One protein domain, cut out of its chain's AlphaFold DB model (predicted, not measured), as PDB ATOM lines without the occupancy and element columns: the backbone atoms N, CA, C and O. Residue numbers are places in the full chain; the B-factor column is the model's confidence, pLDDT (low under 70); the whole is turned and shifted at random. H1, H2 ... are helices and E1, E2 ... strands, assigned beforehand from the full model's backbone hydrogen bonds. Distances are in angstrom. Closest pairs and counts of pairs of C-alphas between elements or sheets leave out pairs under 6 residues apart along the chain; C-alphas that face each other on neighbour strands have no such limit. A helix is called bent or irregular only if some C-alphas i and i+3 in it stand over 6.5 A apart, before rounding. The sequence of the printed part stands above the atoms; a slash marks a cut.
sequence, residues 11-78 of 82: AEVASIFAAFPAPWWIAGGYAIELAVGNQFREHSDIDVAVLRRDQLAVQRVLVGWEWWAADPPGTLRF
ATOM      1  N   ALA A  11     116.377 121.901 139.702       95.75
ATOM      2  CA  ALA A  11     116.462 122.848 140.807       95.75
ATOM      3  C   ALA A  11     115.815 122.296 142.086       95.75
ATOM      4  O   ALA A  11     116.371 122.454 143.172       95.75
ATOM      5  N   GLU A  12     114.677 121.611 141.965       96.12
ATOM      6  CA  GLU A  12     114.017 120.956 143.098       96.12
ATOM      7  C   GLU A  12     114.870 119.817 143.654       96.12
ATOM      8  O   GLU A  12     115.092 119.763 144.864       96.12
ATOM      9  N   VAL A  13     115.431 118.963 142.790       96.75
ATOM     10  CA  VAL A  13     116.337 117.888 143.227       96.75
ATOM     11  C   VAL A  13     117.574 118.457 143.917       96.75
ATOM     12  O   VAL A  13     117.948 117.985 144.993       96.75
ATOM     13  N   ALA A  14     118.181 119.509 143.362       97.00
ATOM     14  CA  ALA A  14     119.324 120.160 143.992       97.00
ATOM     15  C   ALA A  14     118.974 120.776 145.356       97.00
ATOM     16  O   ALA A  14     119.767 120.675 146.290       97.00
ATOM     17  N   SER A  15     117.782 121.363 145.493       97.19
ATOM     18  CA  SER A  15     117.281 121.904 146.761       97.19
ATOM     19  C   SER A  15     117.077 120.808 147.814       97.19
ATOM     20  O   SER A  15     117.532 120.944 148.948       97.19
ATOM     21  N   ILE A  16     116.474 119.679 147.427       96.25
ATOM     22  CA  ILE A  16     116.281 118.511 148.300       96.25
ATOM     23  C   ILE A  16     117.632 117.980 148.799       96.25
ATOM     24  O   ILE A  16     117.835 117.788 150.001       96.25
ATOM     25  N   PHE A  17     118.579 117.763 147.885       97.75
ATOM     26  CA  PHE A  17     119.878 117.180 148.219       97.75
ATOM     27  C   PHE A  17     120.878 118.183 148.814       97.75
ATOM     28  O   PHE A  17     121.904 117.764 149.346       97.75
ATOM     29  N   ALA A  18     120.568 119.483 148.851       96.94
ATOM     30  CA  ALA A  18     121.360 120.463 149.599       96.94
ATOM     31  C   ALA A  18     121.430 120.144 151.107       96.94
ATOM     32  O   ALA A  18     122.406 120.500 151.765       96.94
ATOM     33  N   ALA A  19     120.428 119.441 151.650       96.00
ATOM     34  CA  ALA A  19     120.400 118.976 153.039       96.00
ATOM     35  C   ALA A  19     121.083 117.607 153.257       96.00
ATOM     36  O   ALA A  19     121.137 117.115 154.387       96.00
ATOM     37  N   PHE A  20     121.585 116.958 152.200       98.00
ATOM     38  CA  PHE A  20     122.214 115.641 152.299       98.00
ATOM     39  C   PHE A  20     123.607 115.757 152.957       98.00
ATOM     40  O   PHE A  20     124.414 116.589 152.546       98.00
ATOM     41  N   PRO A  21     123.936 114.938 153.975       96.69
ATOM     42  CA  PRO A  21     125.109 115.169 154.829       96.69
ATOM     43  C   PRO A  21     126.449 114.706 154.228       96.69
ATOM     44  O   PRO A  21     127.473 114.749 154.910       96.69
ATOM     45  N   ALA A  22     126.458 114.213 152.989       97.25
ATOM     46  CA  ALA A  22     127.616 113.606 152.338       97.25
ATOM     47  C   ALA A  22     127.715 114.048 150.865       97.25
ATOM     48  O   ALA A  22     126.774 114.642 150.339       97.25
ATOM     49  N   PRO A  23     128.836 113.775 150.171       97.94
ATOM     50  CA  PRO A  23     128.941 114.046 148.741       97.94
ATOM     51  C   PRO A  23     127.842 113.352 147.923       97.94
ATOM     52  O   PRO A  23     127.559 112.165 148.120       97.94
ATOM     53  N   TRP A  24     127.271 114.098 146.982       98.44
ATOM     54  CA  TRP A  24     126.269 113.641 146.024       98.44
ATOM     55  C   TRP A  24     126.473 114.346 144.677       98.44
ATOM     56  O   TRP A  24     127.140 115.382 144.611       98.44
ATOM     57  N   TRP A  25     125.914 113.782 143.607       98.19
ATOM     58  CA  TRP A  25     126.036 114.317 142.248       98.19
ATOM     59  C   TRP A  25     124.752 114.113 141.449       98.19
ATOM     60  O   TRP A  25     124.073 113.101 141.623       98.19
ATOM     61  N   ILE A  26     124.482 115.020 140.510       97.75
ATOM     62  CA  ILE A  26     123.602 114.717 139.377       97.75
ATOM     63  C   ILE A  26     124.312 113.691 138.492       97.75
ATOM     64  O   ILE A  26     125.497 113.839 138.189       97.75
ATOM     65  N   ALA A  27     123.589 112.649 138.098       96.94
ATOM     66  CA  ALA A  27     124.071 111.559 137.262       96.94
ATOM     67  C   ALA A  27     123.223 111.436 135.981       96.94
ATOM     68  O   ALA A  27     122.411 112.306 135.657       96.94
ATOM     69  N   GLY A  28     123.460 110.369 135.214       94.62
ATOM     70  CA  GLY A  28     122.641 110.029 134.053       94.62
ATOM     71  C   GLY A  28     122.664 111.076 132.941       94.62
ATOM     72  O   GLY A  28     123.695 111.684 132.647       94.62
ATOM     73  N   GLY A  29     121.511 111.263 132.293       94.50
ATOM     74  CA  GLY A  29     121.374 112.145 131.132       94.50
ATOM     75  C   GLY A  29     121.711 113.605 131.431       94.50
ATOM     76  O   GLY A  29     122.449 114.232 130.669       94.50
ATOM     77  N   TYR A  30     121.234 114.122 132.564       95.81
ATOM     78  CA  TYR A  30     121.490 115.504 132.962       95.81
ATOM     79  C   TYR A  30     122.963 115.780 133.269       95.81
ATOM     80  O   TYR A  30     123.447 116.866 132.962       95.81
ATOM     81  N   ALA A  31     123.710 114.815 133.810       96.38
ATOM     82  CA  ALA A  31     125.144 114.997 134.039       96.38
ATOM     83  C   ALA A  31     125.917 115.262 132.734       96.38
ATOM     84  O   ALA A  31     126.845 116.069 132.718       96.38
ATOM     85  N   ILE A  32     125.513 114.618 131.633       96.00
ATOM     86  CA  ILE A  32     126.128 114.813 130.312       96.00
ATOM     87  C   ILE A  32     125.830 116.222 129.793       96.00
ATOM     88  O   ILE A  32     126.742 116.923 129.358       96.00
ATOM     89  N   GLU A  33     124.571 116.655 129.862       95.56
ATOM     90  CA  GLU A  33     124.168 117.994 129.415       95.56
ATOM     91  C   GLU A  33     124.839 119.099 130.235       95.56
ATOM     92  O   GLU A  33     125.318 120.074 129.659       95.56
ATOM     93  N   LEU A  34     124.956 118.920 131.555       94.06
ATOM     94  CA  LEU A  34     125.675 119.846 132.435       94.06
ATOM     95  C   LEU A  34     127.173 119.911 132.105       94.06
ATOM     96  O   LEU A  34     127.754 120.993 132.142       94.06
ATOM     97  N   ALA A  35     127.798 118.782 131.759       94.50
ATOM     98  CA  ALA A  35     129.211 118.739 131.383       94.50
ATOM     99  C   ALA A  35     129.485 119.384 130.013       94.50
ATOM    100  O   ALA A  35     130.534 119.997 129.820       94.50
ATOM    101  N   VAL A  36     128.556 119.245 129.062       95.75
ATOM    102  CA  VAL A  36     128.670 119.813 127.706       95.75
ATOM    103  C   VAL A  36     128.168 121.263 127.645       95.75
ATOM    104  O   VAL A  36     128.569 122.013 126.759       95.75
ATOM    105  N   GLY A  37     127.316 121.681 128.587       95.12
ATOM    106  CA  GLY A  37     126.717 123.017 128.637       95.12
ATOM    107  C   GLY A  37     125.575 123.230 127.639       95.12
ATOM    108  O   GLY A  37     125.239 124.373 127.339       95.12
ATOM    109  N   ASN A  38     124.989 122.156 127.103       92.69
ATOM    110  CA  ASN A  38     123.898 122.234 126.135       92.69
ATOM    111  C   ASN A  38     122.858 121.137 126.380       92.69
ATOM    112  O   ASN A  38     123.214 119.963 126.461       92.69
ATOM    113  N   GLN A  39     121.581 121.523 126.421       91.75
ATOM    114  CA  GLN A  39     120.463 120.584 126.452       91.75
ATOM    115  C   GLN A  39     120.203 120.044 125.043       91.75
ATOM    116  O   GLN A  39     120.160 120.806 124.074       91.75
ATOM    117  N   PHE A  40     120.027 118.733 124.914       91.31
ATOM    118  CA  PHE A  40     119.814 118.089 123.616       91.31
ATOM    119  C   PHE A  40     118.685 117.055 123.608       91.31
ATOM    120  O   PHE A  40     118.326 116.580 122.530       91.31
ATOM    121  N   ARG A  41     118.089 116.719 124.762       92.19
ATOM    122  CA  ARG A  41     116.845 115.933 124.826       92.19
ATOM    123  C   ARG A  41     115.981 116.292 126.035       92.19
ATOM    124  O   ARG A  41     116.417 116.980 126.952       92.19
ATOM    125  N   GLU A  42     114.745 115.804 126.035       89.50
ATOM    126  CA  GLU A  42     113.911 115.780 127.238       89.50
ATOM    127  C   GLU A  42     114.325 114.614 128.153       89.50
ATOM    128  O   GLU A  42     114.789 113.563 127.684       89.50
ATOM    129  N   HIS A  43     114.161 114.800 129.466       89.94
ATOM    130  CA  HIS A  43     114.383 113.770 130.486       89.94
ATOM    131  C   HIS A  43     113.090 113.549 131.268       89.94
ATOM    132  O   HIS A  43     112.421 114.505 131.651       89.94
ATOM    133  N   SER A  44     112.736 112.284 131.484       89.50
ATOM    134  CA  SER A  44     111.550 111.877 132.250       89.50
ATOM    135  C   SER A  44     111.834 111.679 133.743       89.50
ATOM    136  O   SER A  44     110.899 111.499 134.523       89.50
ATOM    137  N   ASP A  45     113.112 111.689 134.120       91.81
ATOM    138  CA  ASP A  45     113.652 111.417 135.446       91.81
ATOM    139  C   ASP A  45     114.939 112.224 135.708       91.81
ATOM    140  O   ASP A  45     115.488 112.893 134.827       91.81
ATOM    141  N   ILE A  46     115.400 112.185 136.962       95.12
ATOM    142  CA  ILE A  46     116.687 112.733 137.392       95.12
ATOM    143  C   ILE A  46     117.407 111.662 138.202       95.12
ATOM    144  O   ILE A  46     116.911 111.215 139.236       95.12
ATOM    145  N   ASP A  47     118.609 111.302 137.764       95.56
ATOM    146  CA  ASP A  47     119.483 110.404 138.505       95.56
ATOM    147  C   ASP A  47     120.328 111.183 139.517       95.56
ATOM    148  O   ASP A  47     121.003 112.159 139.174       95.56
ATOM    149  N   VAL A  48     120.355 110.703 140.761       97.56
ATOM    150  CA  VAL A  48     121.254 111.203 141.806       97.56
ATOM    151  C   VAL A  48     122.186 110.086 142.253       97.56
ATOM    152  O   VAL A  48     121.744 109.013 142.663       97.56
ATOM    153  N   ALA A  49     123.489 110.348 142.207       97.81
ATOM    154  CA  ALA A  49     124.500 109.444 142.733       97.81
ATOM    155  C   ALA A  49     124.896 109.854 144.153       97.81
ATOM    156  O   ALA A  49     125.214 111.014 144.418       97.81
ATOM    157  N   VAL A  50     124.941 108.873 145.053       97.62
ATOM    158  CA  VAL A  50     125.494 109.004 146.405       97.62
ATOM    159  C   VAL A  50     126.517 107.905 146.648       97.62
ATOM    160  O   VAL A  50     126.531 106.864 145.986       97.62
ATOM    161  N   LEU A  51     127.375 108.108 147.637       97.56
ATOM    162  CA  LEU A  51     128.287 107.064 148.080       97.56
ATOM    163  C   LEU A  51     127.501 105.913 148.718       97.56
ATOM    164  O   LEU A  51     126.625 106.121 149.553       97.56
ATOM    165  N   ARG A  52     127.866 104.669 148.388       95.31
ATOM    166  CA  ARG A  52     127.159 103.466 148.866       95.31
ATOM    167  C   ARG A  52     127.059 103.367 150.392       95.31
ATOM    168  O   ARG A  52     126.078 102.827 150.903       95.31
ATOM    169  N   ARG A  53     128.068 103.866 151.113       97.12
ATOM    170  CA  ARG A  53     128.091 103.908 152.587       97.12
ATOM    171  C   ARG A  53     127.057 104.878 153.175       97.12
ATOM    172  O   ARG A  53     126.620 104.673 154.298       97.12
ATOM    173  N   ASP A  54     126.641 105.873 152.395       97.00
ATOM    174  CA  ASP A  54     125.746 106.955 152.807       97.00
ATOM    175  C   ASP A  54     124.312 106.758 152.273       97.00
ATOM    176  O   ASP A  54     123.435 107.576 152.538       97.00
ATOM    177  N   GLN A  55     124.028 105.656 151.559       94.25
ATOM    178  CA  GLN A  55     122.737 105.429 150.889       94.25
ATOM    179  C   GLN A  55     121.519 105.523 151.827       94.25
ATOM    180  O   GLN A  55     120.448 105.959 151.418       94.25
ATOM    181  N   LEU A  56     121.668 105.129 153.098       93.25
ATOM    182  CA  LEU A  56     120.562 105.157 154.058       93.25
ATOM    183  C   LEU A  56     120.211 106.589 154.475       93.25
ATOM    184  O   LEU A  56     119.077 106.858 154.859       93.25
ATOM    185  N   ALA A  57     121.150 107.533 154.355       95.31
ATOM    186  CA  ALA A  57     120.883 108.937 154.640       95.31
ATOM    187  C   ALA A  57     119.938 109.574 153.605       95.31
ATOM    188  O   ALA A  57     119.336 110.601 153.910       95.31
ATOM    189  N   VAL A  58     119.748 108.964 152.425       94.94
ATOM    190  CA  VAL A  58     118.843 109.495 151.386       94.94
ATOM    191  C   VAL A  58     117.397 109.503 151.892       94.94
ATOM    192  O   VAL A  58     116.642 110.434 151.618       94.94
ATOM    193  N   GLN A  59     117.035 108.538 152.746       93.00
ATOM    194  CA  GLN A  59     115.716 108.475 153.386       93.00
ATOM    195  C   GLN A  59     115.378 109.729 154.207       93.00
ATOM    196  O   GLN A  59     114.207 110.036 154.406       93.00
ATOM    197  N   ARG A  60     116.391 110.472 154.673       93.56
ATOM    198  CA  ARG A  60     116.203 111.691 155.474       93.56
ATOM    199  C   ARG A  60     115.885 112.923 154.633       93.56
ATOM    200  O   ARG A  60     115.277 113.845 155.160       93.56
ATOM    201  N   VAL A  61     116.316 112.958 153.372       95.81
ATOM    202  CA  VAL A  61     116.068 114.098 152.469       95.81
ATOM    203  C   VAL A  61     114.839 113.878 151.589       95.81
ATOM    204  O   VAL A  61     114.163 114.835 151.238       95.81
ATOM    205  N   LEU A  62     114.482 112.621 151.314       94.38
ATOM    206  CA  LEU A  62     113.296 112.237 150.540       94.38
ATOM    207  C   LEU A  62     112.118 111.826 151.444       94.38
ATOM    208  O   LEU A  62     111.420 110.843 151.197       94.38
ATOM    209  N   VAL A  63     111.886 112.577 152.524       91.62
ATOM    210  CA  VAL A  63     110.730 112.348 153.407       91.62
ATOM    211  C   VAL A  63     109.436 112.571 152.626       91.62
ATOM    212  O   VAL A  63     109.286 113.571 151.932       91.62
ATOM    213  N   GLY A  64     108.495 111.632 152.745       90.25
ATOM    214  CA  GLY A  64     107.206 111.689 152.046       90.25
ATOM    215  C   GLY A  64     107.228 111.143 150.616       90.25
ATOM    216  O   GLY A  64     106.166 111.030 150.012       90.25
ATOM    217  N   TRP A  65     108.397 110.757 150.094       91.00
ATOM    218  CA  TRP A  65     108.493 110.058 148.815       91.00
ATOM    219  C   TRP A  65     108.146 108.578 148.974       91.00
ATOM    220  O   TRP A  65     108.485 107.945 149.977       91.00
ATOM    221  N   GLU A  66     107.492 108.020 147.957       90.44
ATOM    222  CA  GLU A  66     107.316 106.578 147.824       90.44
ATOM    223  C   GLU A  66     108.552 105.970 147.161       90.44
ATOM    224  O   GLU A  66     109.081 106.494 146.180       90.44
ATOM    225  N   TRP A  67     109.022 104.853 147.706       89.31
ATOM    226  CA  TRP A  67     110.271 104.239 147.289       89.31
ATOM    227  C   TRP A  67     110.010 102.981 146.489       89.31
ATOM    228  O   TRP A  67     109.231 102.123 146.901       89.31
ATOM    229  N   TRP A  68     110.753 102.847 145.398       89.75
ATOM    230  CA  TRP A  68     110.757 101.674 144.540       89.75
ATOM    231  C   TRP A  68     112.199 101.312 144.204       89.75
ATOM    232  O   TRP A  68     113.044 102.183 144.006       89.75
ATOM    233  N   ALA A  69     112.490 100.018 144.150       88.94
ATOM    234  CA  ALA A  69     113.747  99.505 143.629       88.94
ATOM    235  C   ALA A  69     113.534  99.042 142.185       88.94
ATOM    236  O   ALA A  69     112.628  98.248 141.921       88.94
ATOM    237  N   ALA A  70     114.376  99.522 141.270       87.88
ATOM    238  CA  ALA A  70     114.445  99.015 139.904       87.88
ATOM    239  C   ALA A  70     115.254  97.708 139.893       87.88
ATOM    240  O   ALA A  70     116.484  97.733 139.904       87.88
ATOM    241  N   ASP A  71     114.561  96.571 139.949       82.75
ATOM    242  CA  ASP A  71     115.169  95.244 140.070       82.75
ATOM    243  C   ASP A  71     114.176  94.141 139.640       82.75
ATOM    244  O   ASP A  71     113.206  93.891 140.367       82.75
ATOM    245  N   PRO A  72     114.377  93.471 138.483       84.62
ATOM    246  CA  PRO A  72     115.429  93.701 137.479       84.62
ATOM    247  C   PRO A  72     115.219  95.021 136.702       84.62
ATOM    248  O   PRO A  72     114.170  95.654 136.845       84.62
ATOM    249  N   PRO A  73     116.172  95.454 135.849       78.88
ATOM    250  CA  PRO A  73     115.992  96.639 135.010       78.88
ATOM    251  C   PRO A  73     114.651  96.629 134.262       78.88
ATOM    252  O   PRO A  73     114.272  95.625 133.660       78.88
ATOM    253  N   GLY A  74     113.929  97.750 134.311       80.31
ATOM    254  CA  GLY A  74     112.607  97.895 133.690       80.31
ATOM    255  C   GLY A  74     111.425  97.404 134.535       80.31
ATOM    256  O   GLY A  74     110.288  97.549 134.098       80.31
ATOM    257  N   THR A  75     111.654  96.857 135.734       85.94
ATOM    258  CA  THR A  75     110.589  96.501 136.690       85.94
ATOM    259  C   THR A  75     110.811  97.199 138.027       85.94
ATOM    260  O   THR A  75     111.933  97.260 138.523       85.94
ATOM    261  N   LEU A  76     109.733  97.709 138.625       87.38
ATOM    262  CA  LEU A  76     109.749  98.300 139.960       87.38
ATOM    263  C   LEU A  76     109.227  97.297 140.987       87.38
ATOM    264  O   LEU A  76     108.186  96.672 140.787       87.38
ATOM    265  N   ARG A  77     109.926  97.181 142.115       89.62
ATOM    266  CA  ARG A  77     109.465  96.439 143.294       89.62
ATOM    267  C   ARG A  77     109.557  97.297 144.545       89.62
ATOM    268  O   ARG A  77     110.381  98.209 144.616       89.62
ATOM    269  N   PHE A  78     108.771  96.961 145.563       85.31
ATOM    270  CA  PHE A  78     108.948  97.582 146.869       85.31
ATOM    271  C   PHE A  78     110.364  97.298 147.412       85.31
ATOM    272  O   PHE A  78     110.891  96.185 147.238       85.31
TER     273      PHE A  78
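AT A GLANCE: This is residues 11 to 78 of the 82 residues of an uncharacterized protein of Frankia sp. Ea1.12 (UniProt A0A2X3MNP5). Two short antiparallel strands, E1 and E2, make a small ribbon in the middle, with helix H2 at one end of it, helix H3 past the other end, and helix H1 beside it, nearer to E1 than to E2. After H3 a stretch of 17 residues with no named element, residues 62 to 78, runs away from the ribbon and folds back on itself near its end, where residues 69 to 70 pair with residues 76 to 77. The printed part has 68 residues, with three named helices and two named strands in the order H1, E1, H2, E2, H3; the sheet's order is E1 - E2, and the class is mixed, helices and strands. The whole is only just loose, close to compact, with a radius of gyration of the C-alphas of 13.3 A and spans of 33 by 30 by 22 A.

IN THESE COORDINATES: H1 is residues 11 to 17, 9.9 A from first to last C-alpha, and begins at C-alpha 11 at (116.462, 122.848, 140.807). E1 is residues 24 to 27, 9.3 A long. H2 follows directly as residues 28 to 36, 13.1 A long. E2 is residues 47 to 50, 10.0 A long, with C-alpha 47 at (119.483, 110.404, 138.505). H3 is residues 52 to 61, 15.8 A long, and ends at C-alpha 61 at (116.068, 114.098, 152.469). H3 is irregular: C-alphas 53 and 56 are 7.8 A apart.

HOW THE PARTS SIT: E1 and E2 are antiparallel neighbours, with 150 degrees between their directions. The C-alphas of residues 24 and 50 face each other at 4.7 A. N 25 and O 49 are 3.0 A apart and N 27 and O 47 are 2.8 A apart, both within hydrogen-bond range. The closest C-alphas of H1 and E1 are those of Phe 17 and Trp 24, 7.6 A apart. H1 and E2 are only just apart, closest 8.4 A. H1 and H3 are close but not clearly touching, with the C-alphas of Ile 16 and Val 61 closest at 6.1 A; they run opposite ways at a steep tilt of 66 degrees, the line of H3 being a rough one. The closest C-alphas of H2 and E2 are those of Gly 28 and Asp 47, 5.5 A apart. H2 is apart from H1 and from H3, and E1 is apart from H3. In H1 every O i to N i+4 pair is within hydrogen-bond range, in H2 4 of 5, and in H3 0 of 6, beside 5 of 7 O i to N i+3 pairs.

THE WHOLE: The C-alphas of Gly 37 and Phe 78 are the two farthest apart, at 36.0 A. The printed part has no cut. The links E1 to H2 and E2 to H3 are tight, H1 to E1 and H2 to E2 are short, and no link is long. The mean pLDDT of the printed part is 93.4, and no printed residue is under 70.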